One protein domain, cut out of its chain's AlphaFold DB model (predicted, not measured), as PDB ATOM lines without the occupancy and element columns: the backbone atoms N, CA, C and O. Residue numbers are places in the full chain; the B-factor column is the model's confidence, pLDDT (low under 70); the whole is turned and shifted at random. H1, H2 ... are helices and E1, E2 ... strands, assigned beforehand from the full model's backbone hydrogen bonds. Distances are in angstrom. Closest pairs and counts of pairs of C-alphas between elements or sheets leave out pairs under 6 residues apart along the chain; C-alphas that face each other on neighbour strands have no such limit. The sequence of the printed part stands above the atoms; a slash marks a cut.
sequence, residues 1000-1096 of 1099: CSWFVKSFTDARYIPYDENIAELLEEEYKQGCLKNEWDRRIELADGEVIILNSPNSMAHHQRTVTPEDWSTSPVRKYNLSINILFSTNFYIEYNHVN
ATOM      1  N   CYS A1000     -11.773  20.613 -34.555       78.69
ATOM      2  CA  CYS A1000     -11.169  21.371 -33.450       78.69
ATOM      3  C   CYS A1000     -11.981  21.341 -32.134       78.69
ATOM      4  O   CYS A1000     -12.095  22.363 -31.460       78.69
ATOM      5  N   SER A1001     -12.566  20.196 -31.768       85.50
ATOM      6  CA  SER A1001     -13.373  20.034 -30.546       85.50
ATOM      7  C   SER A1001     -12.521  20.036 -29.269       85.50
ATOM      8  O   SER A1001     -12.966  20.502 -28.221       85.50
ATOM      9  N   TRP A1002     -11.284  19.535 -29.360       90.31
ATOM     10  CA  TRP A1002     -10.374  19.343 -28.231       90.31
ATOM     11  C   TRP A1002      -9.012  19.982 -28.494       90.31
ATOM     12  O   TRP A1002      -8.452  19.854 -29.584       90.31
ATOM     13  N   PHE A1003      -8.442  20.605 -27.462       90.06
ATOM     14  CA  PHE A1003      -7.139  21.261 -27.532       90.06
ATOM     15  C   PHE A1003      -6.242  20.858 -26.362       90.06
ATOM     16  O   PHE A1003      -6.650  20.954 -25.202       90.06
ATOM     17  N   VAL A1004      -4.988  20.526 -26.661       90.25
ATOM     18  CA  VAL A1004      -3.912  20.498 -25.670       90.25
ATOM     19  C   VAL A1004      -3.373  21.915 -25.477       90.25
ATOM     20  O   VAL A1004      -3.284  22.708 -26.418       90.25
ATOM     21  N   LYS A1005      -2.985  22.262 -24.250       88.19
ATOM     22  CA  LYS A1005      -2.188  23.465 -24.003       88.19
ATOM     23  C   LYS A1005      -0.714  23.101 -24.161       88.19
ATOM     24  O   LYS A1005      -0.234  22.244 -23.424       88.19
ATOM     25  N   SER A1006      -0.001  23.744 -25.087       86.38
ATOM     26  CA  SER A1006       1.435  23.487 -25.254       86.38
ATOM     27  C   SER A1006       2.212  23.799 -23.967       86.38
ATOM     28  O   SER A1006       1.842  24.684 -23.190       86.38
ATOM     29  N   PHE A1007       3.302  23.065 -23.732       79.88
ATOM     30  CA  PHE A1007       4.193  23.338 -22.607       79.88
ATOM     31  C   PHE A1007       5.089  24.564 -22.856       79.88
ATOM     32  O   PHE A1007       5.291  25.364 -21.944       79.88
ATOM     33  N   THR A1008       5.621  24.726 -24.074       85.94
ATOM     34  CA  THR A1008       6.512  25.851 -24.421       85.94
ATOM     35  C   THR A1008       5.742  27.141 -24.665       85.94
ATOM     36  O   THR A1008       6.199  28.228 -24.317       85.94
ATOM     37  N   ASP A1009       4.553  27.012 -25.250       81.00
ATOM     38  CA  ASP A1009       3.766  28.119 -25.760       81.00
ATOM     39  C   ASP A1009       2.468  28.230 -24.965       81.00
ATOM     40  O   ASP A1009       1.749  27.252 -24.792       81.00
ATOM     41  N   ALA A1010       2.045  29.447 -24.620       85.81
ATOM     42  CA  ALA A1010       0.695  29.680 -24.092       85.81
ATOM     43  C   ALA A1010      -0.430  29.460 -25.139       85.81
ATOM     44  O   ALA A1010      -1.571  29.863 -24.912       85.81
ATOM     45  N   ARG A1011      -0.111  28.844 -26.287       88.12
ATOM     46  CA  ARG A1011      -1.024  28.529 -27.386       88.12
ATOM     47  C   ARG A1011      -1.714  27.187 -27.138       88.12
ATOM     48  O   ARG A1011      -1.085  26.211 -26.726       88.12
ATOM     49  N   TYR A1012      -3.005  27.148 -27.443       88.25
ATOM     50  CA  TYR A1012      -3.760  25.910 -27.569       88.25
ATOM     51  C   TYR A1012      -3.483  25.294 -28.943       88.25
ATOM     52  O   TYR A1012      -3.519  25.998 -29.953       88.25
ATOM     53  N   ILE A1013      -3.187  23.999 -28.970       88.56
ATOM     54  CA  ILE A1013      -2.957  23.206 -30.179       88.56
ATOM     55  C   ILE A1013      -4.109  22.194 -30.259       88.56
ATOM     56  O   ILE A1013      -4.379  21.537 -29.253       88.56
ATOM     57  N   PRO A1014      -4.835  22.076 -31.386       90.38
ATOM     58  CA  PRO A1014      -5.866  21.050 -31.523       90.38
ATOM     59  C   PRO A1014      -5.220  19.659 -31.492       90.38
ATOM     60  O   PRO A1014      -4.140  19.472 -32.053       90.38
ATOM     61  N   TYR A1015      -5.872  18.686 -30.854       90.38
ATOM     62  CA  TYR A1015      -5.420  17.292 -30.922       90.38
ATOM     63  C   TYR A1015      -5.511  16.744 -32.362       90.38
ATOM     64  O   TYR A1015      -6.277  17.247 -33.189       90.38
ATOM     65  N   ASP A1016      -4.742  15.694 -32.669       90.25
ATOM     66  CA  ASP A1016      -4.944  14.906 -33.891       90.25
ATOM     67  C   ASP A1016      -6.350  14.286 -33.909       90.25
ATOM     68  O   ASP A1016      -6.896  13.941 -32.859       90.25
ATOM     69  N   GLU A1017      -6.941  14.130 -35.098       88.31
ATOM     70  CA  GLU A1017      -8.366  13.791 -35.229       88.31
ATOM     71  C   GLU A1017      -8.733  12.462 -34.545       88.31
ATOM     72  O   GLU A1017      -9.728  12.414 -33.830       88.31
ATOM     73  N   ASN A1018      -7.877  11.440 -34.631       91.50
ATOM     74  CA  ASN A1018      -8.070  10.150 -33.955       91.50
ATOM     75  C   ASN A1018      -8.120  10.283 -32.417       91.50
ATOM     76  O   ASN A1018      -8.815   9.526 -31.742       91.50
ATOM     77  N   ILE A1019      -7.365  11.232 -31.846       92.75
ATOM     78  CA  ILE A1019      -7.372  11.512 -30.402       92.75
ATOM     79  C   ILE A1019      -8.615  12.332 -30.052       92.75
ATOM     80  O   ILE A1019      -9.284  12.037 -29.067       92.75
ATOM     81  N   ALA A1020      -8.959  13.328 -30.872       92.62
ATOM     82  CA  ALA A1020     -10.172  14.118 -30.693       92.62
ATOM     83  C   ALA A1020     -11.442  13.243 -30.738       92.62
ATOM     84  O   ALA A1020     -12.317  13.418 -29.898       92.62
ATOM     85  N   GLU A1021     -11.521  12.274 -31.651       92.88
ATOM     86  CA  GLU A1021     -12.621  11.309 -31.760       92.88
ATOM     87  C   GLU A1021     -12.727  10.400 -30.522       92.88
ATOM     88  O   GLU A1021     -13.811  10.255 -29.957       92.88
ATOM     89  N   LEU A1022     -11.601   9.869 -30.029       94.44
ATOM     90  CA  LEU A1022     -11.558   9.087 -28.785       94.44
ATOM     91  C   LEU A1022     -12.031   9.909 -27.570       94.44
ATOM     92  O   LEU A1022     -12.781   9.404 -26.734       94.44
ATOM     93  N   LEU A1023     -11.618  11.179 -27.483       95.12
ATOM     94  CA  LEU A1023     -12.061  12.103 -26.436       95.12
ATOM     95  C   LEU A1023     -13.550  12.461 -26.563       95.12
ATOM     96  O   LEU A1023     -14.231  12.563 -25.544       95.12
ATOM     97  N   GLU A1024     -14.073  12.633 -27.782       94.19
ATOM     98  CA  GLU A1024     -15.502  12.870 -28.017       94.19
ATOM     99  C   GLU A1024     -16.361  11.679 -27.592       94.19
ATOM    100  O   GLU A1024     -17.347  11.886 -26.884       94.19
ATOM    101  N   GLU A1025     -16.003  10.448 -27.975       95.56
ATOM    102  CA  GLU A1025     -16.810   9.277 -27.621       95.56
ATOM    103  C   GLU A1025     -16.767   9.008 -26.113       95.56
ATOM    104  O   GLU A1025     -17.820   8.821 -25.513       95.56
ATOM    105  N   GLU A1026     -15.609   9.075 -25.449       96.44
ATOM    106  CA  GLU A1026     -15.552   8.894 -23.989       96.44
ATOM    107  C   GLU A1026     -16.258  10.021 -23.215       96.44
ATOM    108  O   GLU A1026     -16.930   9.756 -22.213       96.44
ATOM    109  N   TYR A1027     -16.216  11.266 -23.704       96.25
ATOM    110  CA  TYR A1027     -17.013  12.365 -23.146       96.25
ATOM    111  C   TYR A1027     -18.520  12.158 -23.350       96.25
ATOM    112  O   TYR A1027     -19.313  12.389 -22.435       96.25
ATOM    113  N   LYS A1028     -18.929  11.662 -24.521       96.00
ATOM    114  CA  LYS A1028     -20.311  11.277 -24.834       96.00
ATOM    115  C   LYS A1028     -20.784  10.116 -23.961       96.00
ATOM    116  O   LYS A1028     -21.886  10.191 -23.426       96.00
ATOM    117  N   GLN A1029     -19.966   9.083 -23.759       97.12
ATOM    118  CA  GLN A1029     -20.260   7.975 -22.846       97.12
ATOM    119  C   GLN A1029     -20.391   8.467 -21.398       97.12
ATOM    120  O   GLN A1029     -21.317   8.050 -20.701       97.12
ATOM    121  N   GLY A1030     -19.533   9.402 -20.969       96.81
ATOM    122  CA  GLY A1030     -19.639  10.069 -19.671       96.81
ATOM    123  C   GLY A1030     -20.940  10.856 -19.509       96.81
ATOM    124  O   GLY A1030     -21.644  10.664 -18.521       96.81
ATOM    125  N   CYS A1031     -21.326  11.649 -20.514       96.56
ATOM    126  CA  CYS A1031     -22.608  12.359 -20.538       96.56
ATOM    127  C   CYS A1031     -23.812  11.403 -20.477       96.56
ATOM    128  O   CYS A1031     -24.690  11.580 -19.638       96.56
ATOM    129  N   LEU A1032     -23.853  10.389 -21.351       97.19
ATOM    130  CA  LEU A1032     -24.998   9.478 -21.505       97.19
ATOM    131  C   LEU A1032     -25.219   8.569 -20.289       97.19
ATOM    132  O   LEU A1032     -26.357   8.214 -19.993       97.19
ATOM    133  N   LYS A1033     -24.147   8.180 -19.590       97.38
ATOM    134  CA  LYS A1033     -24.216   7.324 -18.392       97.38
ATOM    135  C   LYS A1033     -24.161   8.114 -17.082       97.38
ATOM    136  O   LYS A1033     -24.369   7.536 -16.020       97.38
ATOM    137  N   ASN A1034     -23.869   9.416 -17.151       96.56
ATOM    138  CA  ASN A1034     -23.475  10.255 -16.015       96.56
ATOM    139  C   ASN A1034     -22.300   9.652 -15.202       96.56
ATOM    140  O   ASN A1034     -22.223   9.793 -13.982       96.56
ATOM    141  N   GLU A1035     -21.394   8.954 -15.895       96.25
ATOM    142  CA  GLU A1035     -20.227   8.266 -15.330       96.25
ATOM    143  C   GLU A1035     -18.956   9.069 -15.612       96.25
ATOM    144  O   GLU A1035     -18.504   9.146 -16.757       96.25
ATOM    145  N   TRP A1036     -18.365   9.629 -14.561       96.50
ATOM    146  CA  TRP A1036     -17.177  10.481 -14.631       96.50
ATOM    147  C   TRP A1036     -15.933   9.758 -14.092       96.50
ATOM    148  O   TRP A1036     -15.951   8.544 -13.900       96.50
ATOM    149  N   ASP A1037     -14.825  10.485 -13.939       95.50
ATOM    150  CA  ASP A1037     -13.478   9.956 -13.662       95.50
ATOM    151  C   ASP A1037     -12.974   8.957 -14.732       95.50
ATOM    152  O   ASP A1037     -12.072   8.147 -14.497       95.50
ATOM    153  N   ARG A1038     -13.528   9.047 -15.952       95.75
ATOM    154  CA  ARG A1038     -13.155   8.217 -17.108       95.75
ATOM    155  C   ARG A1038     -11.711   8.491 -17.512       95.75
ATOM    156  O   ARG A1038     -11.355   9.625 -17.831       95.75
ATOM    157  N   ARG A1039     -10.883   7.443 -17.484       96.19
ATOM    158  CA  ARG A1039      -9.438   7.493 -17.739       96.19
ATOM    159  C   ARG A1039      -9.120   6.966 -19.136       96.19
ATOM    160  O   ARG A1039      -9.341   5.796 -19.425       96.19
ATOM    161  N   ILE A1040      -8.551   7.838 -19.955       96.44
ATOM    162  CA  ILE A1040      -8.238   7.641 -21.368       96.44
ATOM    163  C   ILE A1040      -6.712   7.612 -21.495       96.44
ATOM    164  O   ILE A1040      -6.039   8.568 -21.107       96.44
ATOM    165  N   GLU A1041      -6.154   6.509 -21.988       95.31
ATOM    166  CA  GLU A1041      -4.713   6.376 -22.242       95.31
ATOM    167  C   GLU A1041      -4.415   6.699 -23.711       95.31
ATOM    168  O   GLU A1041      -5.062   6.164 -24.612       95.31
ATOM    169  N   LEU A1042      -3.445   7.581 -23.952       93.88
ATOM    170  CA  LEU A1042      -2.969   7.934 -25.289       93.88
ATOM    171  C   LEU A1042      -1.765   7.061 -25.687       93.88
ATOM    172  O   LEU A1042      -1.085   6.477 -24.844       93.88
ATOM    173  N   ALA A1043      -1.496   6.955 -26.993       90.88
ATOM    174  CA  ALA A1043      -0.506   6.016 -27.548       90.88
ATOM    175  C   ALA A1043       0.961   6.329 -27.174       90.88
ATOM    176  O   ALA A1043       1.827   5.457 -27.226       90.88
ATOM    177  N   ASP A1044       1.238   7.566 -26.772       88.31
ATOM    178  CA  ASP A1044       2.502   8.034 -26.192       88.31
ATOM    179  C   ASP A1044       2.658   7.665 -24.699       88.31
ATOM    180  O   ASP A1044       3.762   7.739 -24.145       88.31
ATOM    181  N   GLY A1045       1.585   7.210 -24.047       91.12
ATOM    182  CA  GLY A1045       1.494   6.962 -22.610       91.12
ATOM    183  C   GLY A1045       1.150   8.205 -21.782       91.12
ATOM    184  O   GLY A1045       1.336   8.183 -20.563       91.12
ATOM    185  N   GLU A1046       0.677   9.287 -22.407       93.25
ATOM    186  CA  GLU A1046      -0.052  10.345 -21.710       93.25
ATOM    187  C   GLU A1046      -1.437   9.841 -21.267       93.25
ATOM    188  O   GLU A1046      -1.996   8.891 -21.816       93.25
ATOM    189  N   VAL A1047      -1.997  10.464 -20.228       94.50
ATOM    190  CA  VAL A1047      -3.268  10.039 -19.626       94.50
ATOM    191  C   VAL A1047      -4.192  11.239 -19.481       94.50
ATOM    192  O   VAL A1047      -3.827  12.243 -18.871       94.50
ATOM    193  N   ILE A1048      -5.410  11.125 -19.994       95.25
ATOM    194  CA  ILE A1048      -6.466  12.126 -19.850       95.25
ATOM    195  C   ILE A1048      -7.554  11.561 -18.932       95.25
ATOM    196  O   ILE A1048      -7.913  10.392 -19.038       95.25
ATOM    197  N   ILE A1049      -8.054  12.369 -17.995       95.75
ATOM    198  CA  ILE A1049      -9.101  11.973 -17.044       95.75
ATOM    199  C   ILE A1049     -10.252  12.982 -17.104       95.75
ATOM    200  O   ILE A1049     -10.044  14.180 -16.900       95.75
ATOM    201  N   LEU A1050     -11.460  12.494 -17.393       96.75
ATOM    202  CA  LEU A1050     -12.703  13.267 -17.466       96.75
ATOM    203  C   LEU A1050     -13.405  13.284 -16.100       96.75
ATOM    204  O   LEU A1050     -14.325  12.506 -15.852       96.75
ATOM    205  N   ASN A1051     -12.972  14.168 -15.201       95.50
ATOM    206  CA  ASN A1051     -13.485  14.237 -13.825       95.50
ATOM    207  C   ASN A1051     -14.944  14.738 -13.748       95.50
ATOM    208  O   ASN A1051     -15.641  14.482 -12.770       95.50
ATOM    209  N   SER A1052     -15.405  15.526 -14.728       94.81
ATOM    210  CA  SER A1052     -16.790  16.023 -14.824       94.81
ATOM    211  C   SER A1052     -17.077  16.592 -16.229       94.81
ATOM    212  O   SER A1052     -16.122  16.778 -16.990       94.81
ATOM    213  N   PRO A1053     -18.328  16.979 -16.577       93.31
ATOM    214  CA  PRO A1053     -18.627  17.586 -17.882       93.31
ATOM    215  C   PRO A1053     -17.824  18.867 -18.160       93.31
ATOM    216  O   PRO A1053     -17.635  19.261 -19.303       93.31
ATOM    217  N   ASN A1054     -17.349  19.531 -17.101       92.25
ATOM    218  CA  ASN A1054     -16.640  20.807 -17.164       92.25
ATOM    219  C   ASN A1054     -15.164  20.691 -16.731       92.25
ATOM    220  O   ASN A1054     -14.500  21.714 -16.552       92.25
ATOM    221  N   SER A1055     -14.644  19.479 -16.486       91.06
ATOM    222  CA  SER A1055     -13.314  19.281 -15.895       91.06
ATOM    223  C   SER A1055     -12.577  18.085 -16.489       91.06
ATOM    224  O   SER A1055     -12.961  16.935 -16.282       91.06
ATOM    225  N   MET A1056     -11.457  18.376 -17.154       93.25
ATOM    226  CA  MET A1056     -10.494  17.394 -17.639       93.25
ATOM    227  C   MET A1056      -9.118  17.641 -17.003       93.25
ATOM    228  O   MET A1056      -8.641  18.777 -16.923       93.25
ATOM    229  N   ALA A1057      -8.449  16.569 -16.585       92.44
ATOM    230  CA  ALA A1057      -7.043  16.586 -16.195       92.44
ATOM    231  C   ALA A1057      -6.204  15.839 -17.237       92.44
ATOM    232  O   ALA A1057      -6.457  14.671 -17.520       92.44
ATOM    233  N   HIS A1058      -5.182  16.496 -17.783       93.00
ATOM    234  CA  HIS A1058      -4.210  15.889 -18.690       93.00
ATOM    235  C   HIS A1058      -2.886  15.695 -17.957       93.00
ATOM    236  O   HIS A1058      -2.293  16.628 -17.408       93.00
ATOM    237  N   HIS A1059      -2.448  14.449 -17.917       90.94
ATOM    238  CA  HIS A1059      -1.217  13.997 -17.303       90.94
ATOM    239  C   HIS A1059      -0.256  13.626 -18.425       90.94
ATOM    240  O   HIS A1059      -0.285  12.506 -18.938       90.94
ATOM    241  N   GLN A1060       0.593  14.578 -18.807       87.06
ATOM    242  CA  GLN A1060       1.677  14.279 -19.730       87.06
ATOM    243  C   GLN A1060       2.628  13.257 -19.110       87.06
ATOM    244  O   GLN A1060       2.915  13.293 -17.906       87.06
ATOM    245  N   ARG A1061       3.154  12.367 -19.948       79.25
ATOM    246  CA  ARG A1061       4.146  11.377 -19.556       79.25
ATOM    247  C   ARG A1061       5.446  12.109 -19.254       79.25
ATOM    248  O   ARG A1061       6.161  12.524 -20.162       79.25
ATOM    249  N   THR A1062       5.770  12.268 -17.971       66.56
ATOM    250  CA  THR A1062       7.114  12.693 -17.572       66.56
ATOM    251  C   THR A1062       8.118  11.711 -18.159       66.56
ATOM    252  O   THR A1062       8.065  10.516 -17.858       66.56
ATOM    253  N   VAL A1063       8.986  12.228 -19.031       59.19
ATOM    254  CA  VAL A1063      10.069  11.477 -19.671       59.19
ATOM    255  C   VAL A1063      10.937  10.828 -18.583       59.19
ATOM    256  O   VAL A1063      11.014  11.348 -17.472       59.19
ATOM    257  N   THR A1064      11.496   9.657 -18.902       50.88
ATOM    258  CA  THR A1064      12.278   8.725 -18.057       50.88
ATOM    259  C   THR A1064      12.827   9.270 -16.721       50.88
ATOM    260  O   THR A1064      13.535  10.277 -16.744       50.88
ATOM    261  N   PRO A1065      12.614   8.564 -15.583       53.06
ATOM    262  CA  PRO A1065      13.041   9.005 -14.247       53.06
ATOM    263  C   PRO A1065      14.509   9.422 -14.074       53.06
ATOM    264  O   PRO A1065      14.787  10.161 -13.139       53.06
ATOM    265  N   GLU A1066      15.426   8.973 -14.939       54.19
ATOM    266  CA  GLU A1066      16.854   9.336 -14.967       54.19
ATOM    267  C   GLU A1066      17.162  10.834 -14.773       54.19
ATOM    268  O   GLU A1066      18.161  11.153 -14.126       54.19
ATOM    269  N   ASP A1067      16.300  11.754 -15.222       46.78
ATOM    270  CA  ASP A1067      16.380  13.170 -14.830       46.78
ATOM    271  C   ASP A1067      15.782  13.394 -13.422       46.78
ATOM    272  O   ASP A1067      14.778  14.086 -13.232       46.78
ATOM    273  N   TRP A1068      16.446  12.846 -12.395       51.19
ATOM    274  CA  TRP A1068      16.031  12.873 -10.976       51.19
ATOM    275  C   TRP A1068      15.923  14.287 -10.349       51.19
ATOM    276  O   TRP A1068      15.631  14.418  -9.161       51.19
ATOM    277  N   SER A1069      16.093  15.369 -11.122       40.91
ATOM    278  CA  SER A1069      15.924  16.769 -10.686       40.91
ATOM    279  C   SER A1069      14.452  17.217 -10.613       40.91
ATOM    280  O   SER A1069      14.073  18.254 -11.153       40.91
ATOM    281  N   THR A1070      13.620  16.422  -9.933       42.34
ATOM    282  CA  THR A1070      12.323  16.777  -9.312       42.34
ATOM    283  C   THR A1070      11.511  17.935  -9.930       42.34
ATOM    284  O   THR A1070      11.120  18.869  -9.225       42.34
ATOM    285  N   SER A1071      11.158  17.862 -11.218       45.22
ATOM    286  CA  SER A1071       9.962  18.560 -11.713       45.22
ATOM    287  C   SER A1071       8.751  17.681 -11.377       45.22
ATOM    288  O   SER A1071       8.718  16.538 -11.832       45.22
ATOM    289  N   PRO A1072       7.745  18.154 -10.618       52.50
ATOM    290  CA  PRO A1072       6.562  17.349 -10.326       52.50
ATOM    291  C   PRO A1072       5.830  16.975 -11.621       52.50
ATOM    292  O   PRO A1072       5.833  17.753 -12.581       52.50
ATOM    293  N   VAL A1073       5.178  15.803 -11.628       51.50
ATOM    294  CA  VAL A1073       4.328  15.336 -12.737       51.50
ATOM    295  C   VAL A1073       3.300  16.419 -13.051       51.50
ATOM    296  O   VAL A1073       2.406  16.696 -12.245       51.50
ATOM    297  N   ARG A1074       3.462  17.083 -14.199       56.38
ATOM    298  CA  ARG A1074       2.675  18.272 -14.527       56.38
ATOM    299  C   ARG A1074       1.273  17.851 -14.941       56.38
ATOM    300  O   ARG A1074       1.048  17.405 -16.059       56.38
ATOM    301  N   LYS A1075       0.336  18.013 -14.008       54.50
ATOM    302  CA  LYS A1075      -1.095  17.993 -14.298       54.50
ATOM    303  C   LYS A1075      -1.448  19.296 -15.004       54.50
ATOM    304  O   LYS A1075      -1.430  20.359 -14.380       54.50
ATOM    305  N   TYR A1076      -1.778  19.220 -16.283       62.34
ATOM    306  CA  TYR A1076      -2.381  20.335 -16.996       62.34
ATOM    307  C   TYR A1076      -3.890  20.219 -16.800       62.34
ATOM    308  O   TYR A1076      -4.512  19.239 -17.207       62.34
ATOM    309  N   ASN A1077      -4.487  21.207 -16.135       51.66
ATOM    310  CA  ASN A1077      -5.939  21.331 -16.126       51.66
ATOM    311  C   ASN A1077      -6.359  21.768 -17.531       51.66
ATOM    312  O   ASN A1077      -6.116  22.916 -17.916       51.66
ATOM    313  N   LEU A1078      -6.956  20.854 -18.292       56.50
ATOM    314  CA  LEU A1078      -7.605  21.194 -19.546       56.50
ATOM    315  C   LEU A1078      -9.004  21.684 -19.191       56.50
ATOM    316  O   LEU A1078      -9.927  20.911 -18.937       56.50
ATOM    317  N   SER A1079      -9.155  23.007 -19.154       49.59
ATOM    318  CA  SER A1079     -10.478  23.613 -19.225       49.59
ATOM    319  C   SER A1079     -11.103  23.188 -20.547       49.59
ATOM    320  O   SER A1079     -10.614  23.592 -21.607       49.59
ATOM    321  N   ILE A1080     -12.161  22.374 -20.489       54.06
ATOM    322  CA  ILE A1080     -12.892  21.957 -21.682       54.06
ATOM    323  C   ILE A1080     -13.636  23.185 -22.217       54.06
ATOM    324  O   ILE A1080     -14.745  23.507 -21.798       54.06
ATOM    325  N   ASN A1081     -12.988  23.919 -23.120       46.81
ATOM    326  CA  ASN A1081     -13.587  25.052 -23.810       46.81
ATOM    327  C   ASN A1081     -14.528  24.525 -24.901       46.81
ATOM    328  O   ASN A1081     -14.207  24.593 -26.086       46.81
ATOM    329  N   ILE A1082     -15.701  24.025 -24.491       48.66
ATOM    330  CA  ILE A1082     -16.825  23.716 -25.387       48.66
ATOM    331  C   ILE A1082     -17.415  25.042 -25.901       48.66
ATOM    332  O   ILE A1082     -18.513  25.458 -25.545       48.66
ATOM    333  N   LEU A1083     -16.644  25.740 -26.736       36.41
ATOM    334  CA  LEU A1083     -17.076  26.936 -27.464       36.41
ATOM    335  C   LEU A1083     -18.034  26.574 -28.613       36.41
ATOM    336  O   LEU A1083     -18.719  27.441 -29.154       36.41
ATOM    337  N   PHE A1084     -18.135  25.284 -28.947       33.97
ATOM    338  CA  PHE A1084     -19.146  24.733 -29.841       33.97
ATOM    339  C   PHE A1084     -20.500  24.597 -29.133       33.97
ATOM    340  O   PHE A1084     -20.829  23.549 -28.593       33.97
ATOM    341  N   SER A1085     -21.265  25.694 -29.167       30.77
ATOM    342  CA  SER A1085     -22.734  25.774 -29.065       30.77
ATOM    343  C   SER A1085     -23.429  24.612 -28.335       30.77
ATOM    344  O   SER A1085     -23.822  23.616 -28.946       30.77
ATOM    345  N   THR A1086     -23.702  24.797 -27.039       31.56
ATOM    346  CA  THR A1086     -24.475  23.868 -26.191       31.56
ATOM    347  C   THR A1086     -25.825  23.456 -26.786       31.56
ATOM    348  O   THR A1086     -26.320  22.376 -26.473       31.56
ATOM    349  N   ASN A1087     -26.406  24.272 -27.672       29.20
ATOM    350  CA  ASN A1087     -27.666  23.980 -28.358       29.20
ATOM    351  C   ASN A1087     -27.641  22.625 -29.089       29.20
ATOM    352  O   ASN A1087     -28.567  21.835 -28.929       29.20
ATOM    353  N   PHE A1088     -26.549  22.307 -29.800       33.88
ATOM    354  CA  PHE A1088     -26.473  21.114 -30.661       33.88
ATOM    355  C   PHE A1088     -26.514  19.788 -29.881       33.88
ATOM    356  O   PHE A1088     -26.954  18.772 -30.412       33.88
ATOM    357  N   TYR A1089     -26.065  19.791 -28.621       38.72
ATOM    358  CA  TYR A1089     -26.077  18.600 -27.762       38.72
ATOM    359  C   TYR A1089     -27.284  18.562 -26.811       38.72
ATOM    360  O   TYR A1089     -27.681  17.489 -26.357       38.72
ATOM    361  N   ILE A1090     -27.895  19.717 -26.521       34.88
ATOM    362  CA  ILE A1090     -29.112  19.797 -25.704       34.88
ATOM    363  C   ILE A1090     -30.340  19.359 -26.514       34.88
ATOM    364  O   ILE A1090     -31.136  18.584 -25.985       34.88
ATOM    365  N   GLU A1091     -30.471  19.742 -27.792       28.84
ATOM    366  CA  GLU A1091     -31.583  19.277 -28.645       28.84
ATOM    367  C   GLU A1091     -31.644  17.742 -28.729       28.84
ATOM    368  O   GLU A1091     -32.706  17.154 -28.528       28.84
ATOM    369  N   TYR A1092     -30.500  17.072 -28.917       33.84
ATOM    370  CA  TYR A1092     -30.447  15.608 -29.036       33.84
ATOM    371  C   TYR A1092     -30.892  14.864 -27.759       33.84
ATOM    372  O   TYR A1092     -31.382  13.734 -27.823       33.84
ATOM    373  N   ASN A1093     -30.751  15.499 -26.591       32.38
ATOM    374  CA  ASN A1093     -31.222  14.947 -25.320       32.38
ATOM    375  C   ASN A1093     -32.681  15.331 -25.026       32.38
ATOM    376  O   ASN A1093     -33.419  14.513 -24.485       32.38
ATOM    377  N   HIS A1094     -33.135  16.521 -25.434       31.50
ATOM    378  CA  HIS A1094     -34.518  16.956 -25.207       31.50
ATOM    379  C   HIS A1094     -35.547  16.152 -26.029       31.50
ATOM    380  O   HIS A1094     -36.702  16.050 -25.624       31.50
ATOM    381  N   VAL A1095     -35.133  15.531 -27.141       34.75
ATOM    382  CA  VAL A1095     -35.974  14.613 -27.939       34.75
ATOM    383  C   VAL A1095     -36.115  13.221 -27.299       34.75
ATOM    384  O   VAL A1095     -37.102  12.538 -27.546       34.75
ATOM    385  N   ASN A1096     -35.172  12.804 -26.445       33.09
ATOM    386  CA  ASN A1096     -35.169  11.481 -25.795       33.09
ATOM    387  C   ASN A1096     -35.577  11.521 -24.306       33.09
ATOM    388  O   ASN A1096     -35.464  10.512 -23.613       33.09
TER     389      ASN A1096
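AT A GLANCE: This is residues 1000 to 1096 of the 1099 residues of an uncharacterized protein of Nesidiocoris tenuis (UniProt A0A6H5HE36). A four-stranded antiparallel sheet, E3 to E6, has the long helix H1 over one of its faces and the other face bare, while the small hairpin of E1 and E2 sits near the edge strand E6. Two thin parts make the length: residues 1064 to 1070 stick out beyond one end of this body, and the short helix H2 lies off at the other end. The printed part has 97 residues, with two named helices and six named strands in the order E1 E2 H1 E3 E4 E5 E6 H2, and its class is mixed, helices and strands. It is only just loose, close to compact, with a radius of gyration of the C-alphas of 15.2 A, and the C-alphas span 55 by 26 by 21 A.

HOW THE PARTS SIT: E1, residues 1003 to 1005, and E2, residues 1012 to 1014, form an antiparallel hairpin, with N 1004 and O 1013 2.8 A apart. H1, residues 1017 to 1033, is on the sheet made by E3, residues 1038 to 1041, E4, residues 1047 to 1052, E5, residues 1055 to 1059, and E6, residues 1075 to 1078. These strands form a meander, each the antiparallel neighbour of the one before; with H1 on one face, there are two layers. H1 lies over E3 and E4 at a height over the sheet of 9.8 A and runs along the strands, at 17 degrees to E3 on the local plane. The closest C-alphas of H1 and E3 are those of Gly 1030 and Arg 1038, 7.2 A apart. Within hydrogen-bond range are N 1040 and O 1048 between E3 and E4, 2.8 A, N 1049 and O 1057 between E4 and E5, 2.8 A, and N 1058 and O 1076 between E5 and E6, 2.9 A. The closest C-alphas of E1 and the edge strand E6 are those of Val 1004 and Leu 1078, 7.2 A apart. H2, residues 1087 to 1094, is not on the sheet and is apart from H1. Every O i to N i+4 pair is within hydrogen-bond range in H1, and 2 of 4 are in H2.

IN THESE COORDINATES: E1 begins at C-alpha 1003, (-7.139, 21.261, -27.532). H1 measures 24.0 A from its first to its last C-alpha, E4 15.5 A, E5 13.3 A, H2 10.3 A and E3 10.1 A. H2 ends at C-alpha 1094, (-34.518, 16.956, -25.207).

THE WHOLE: The two C-alphas farthest apart, those of Ser 1069 and Val 1095, are 54.7 A apart. The printed part has no cut. The link from E5 to E6, 15 residues, is long. The mean pLDDT of the printed part is 74.8, and residues 1062 to 1096 are under 70.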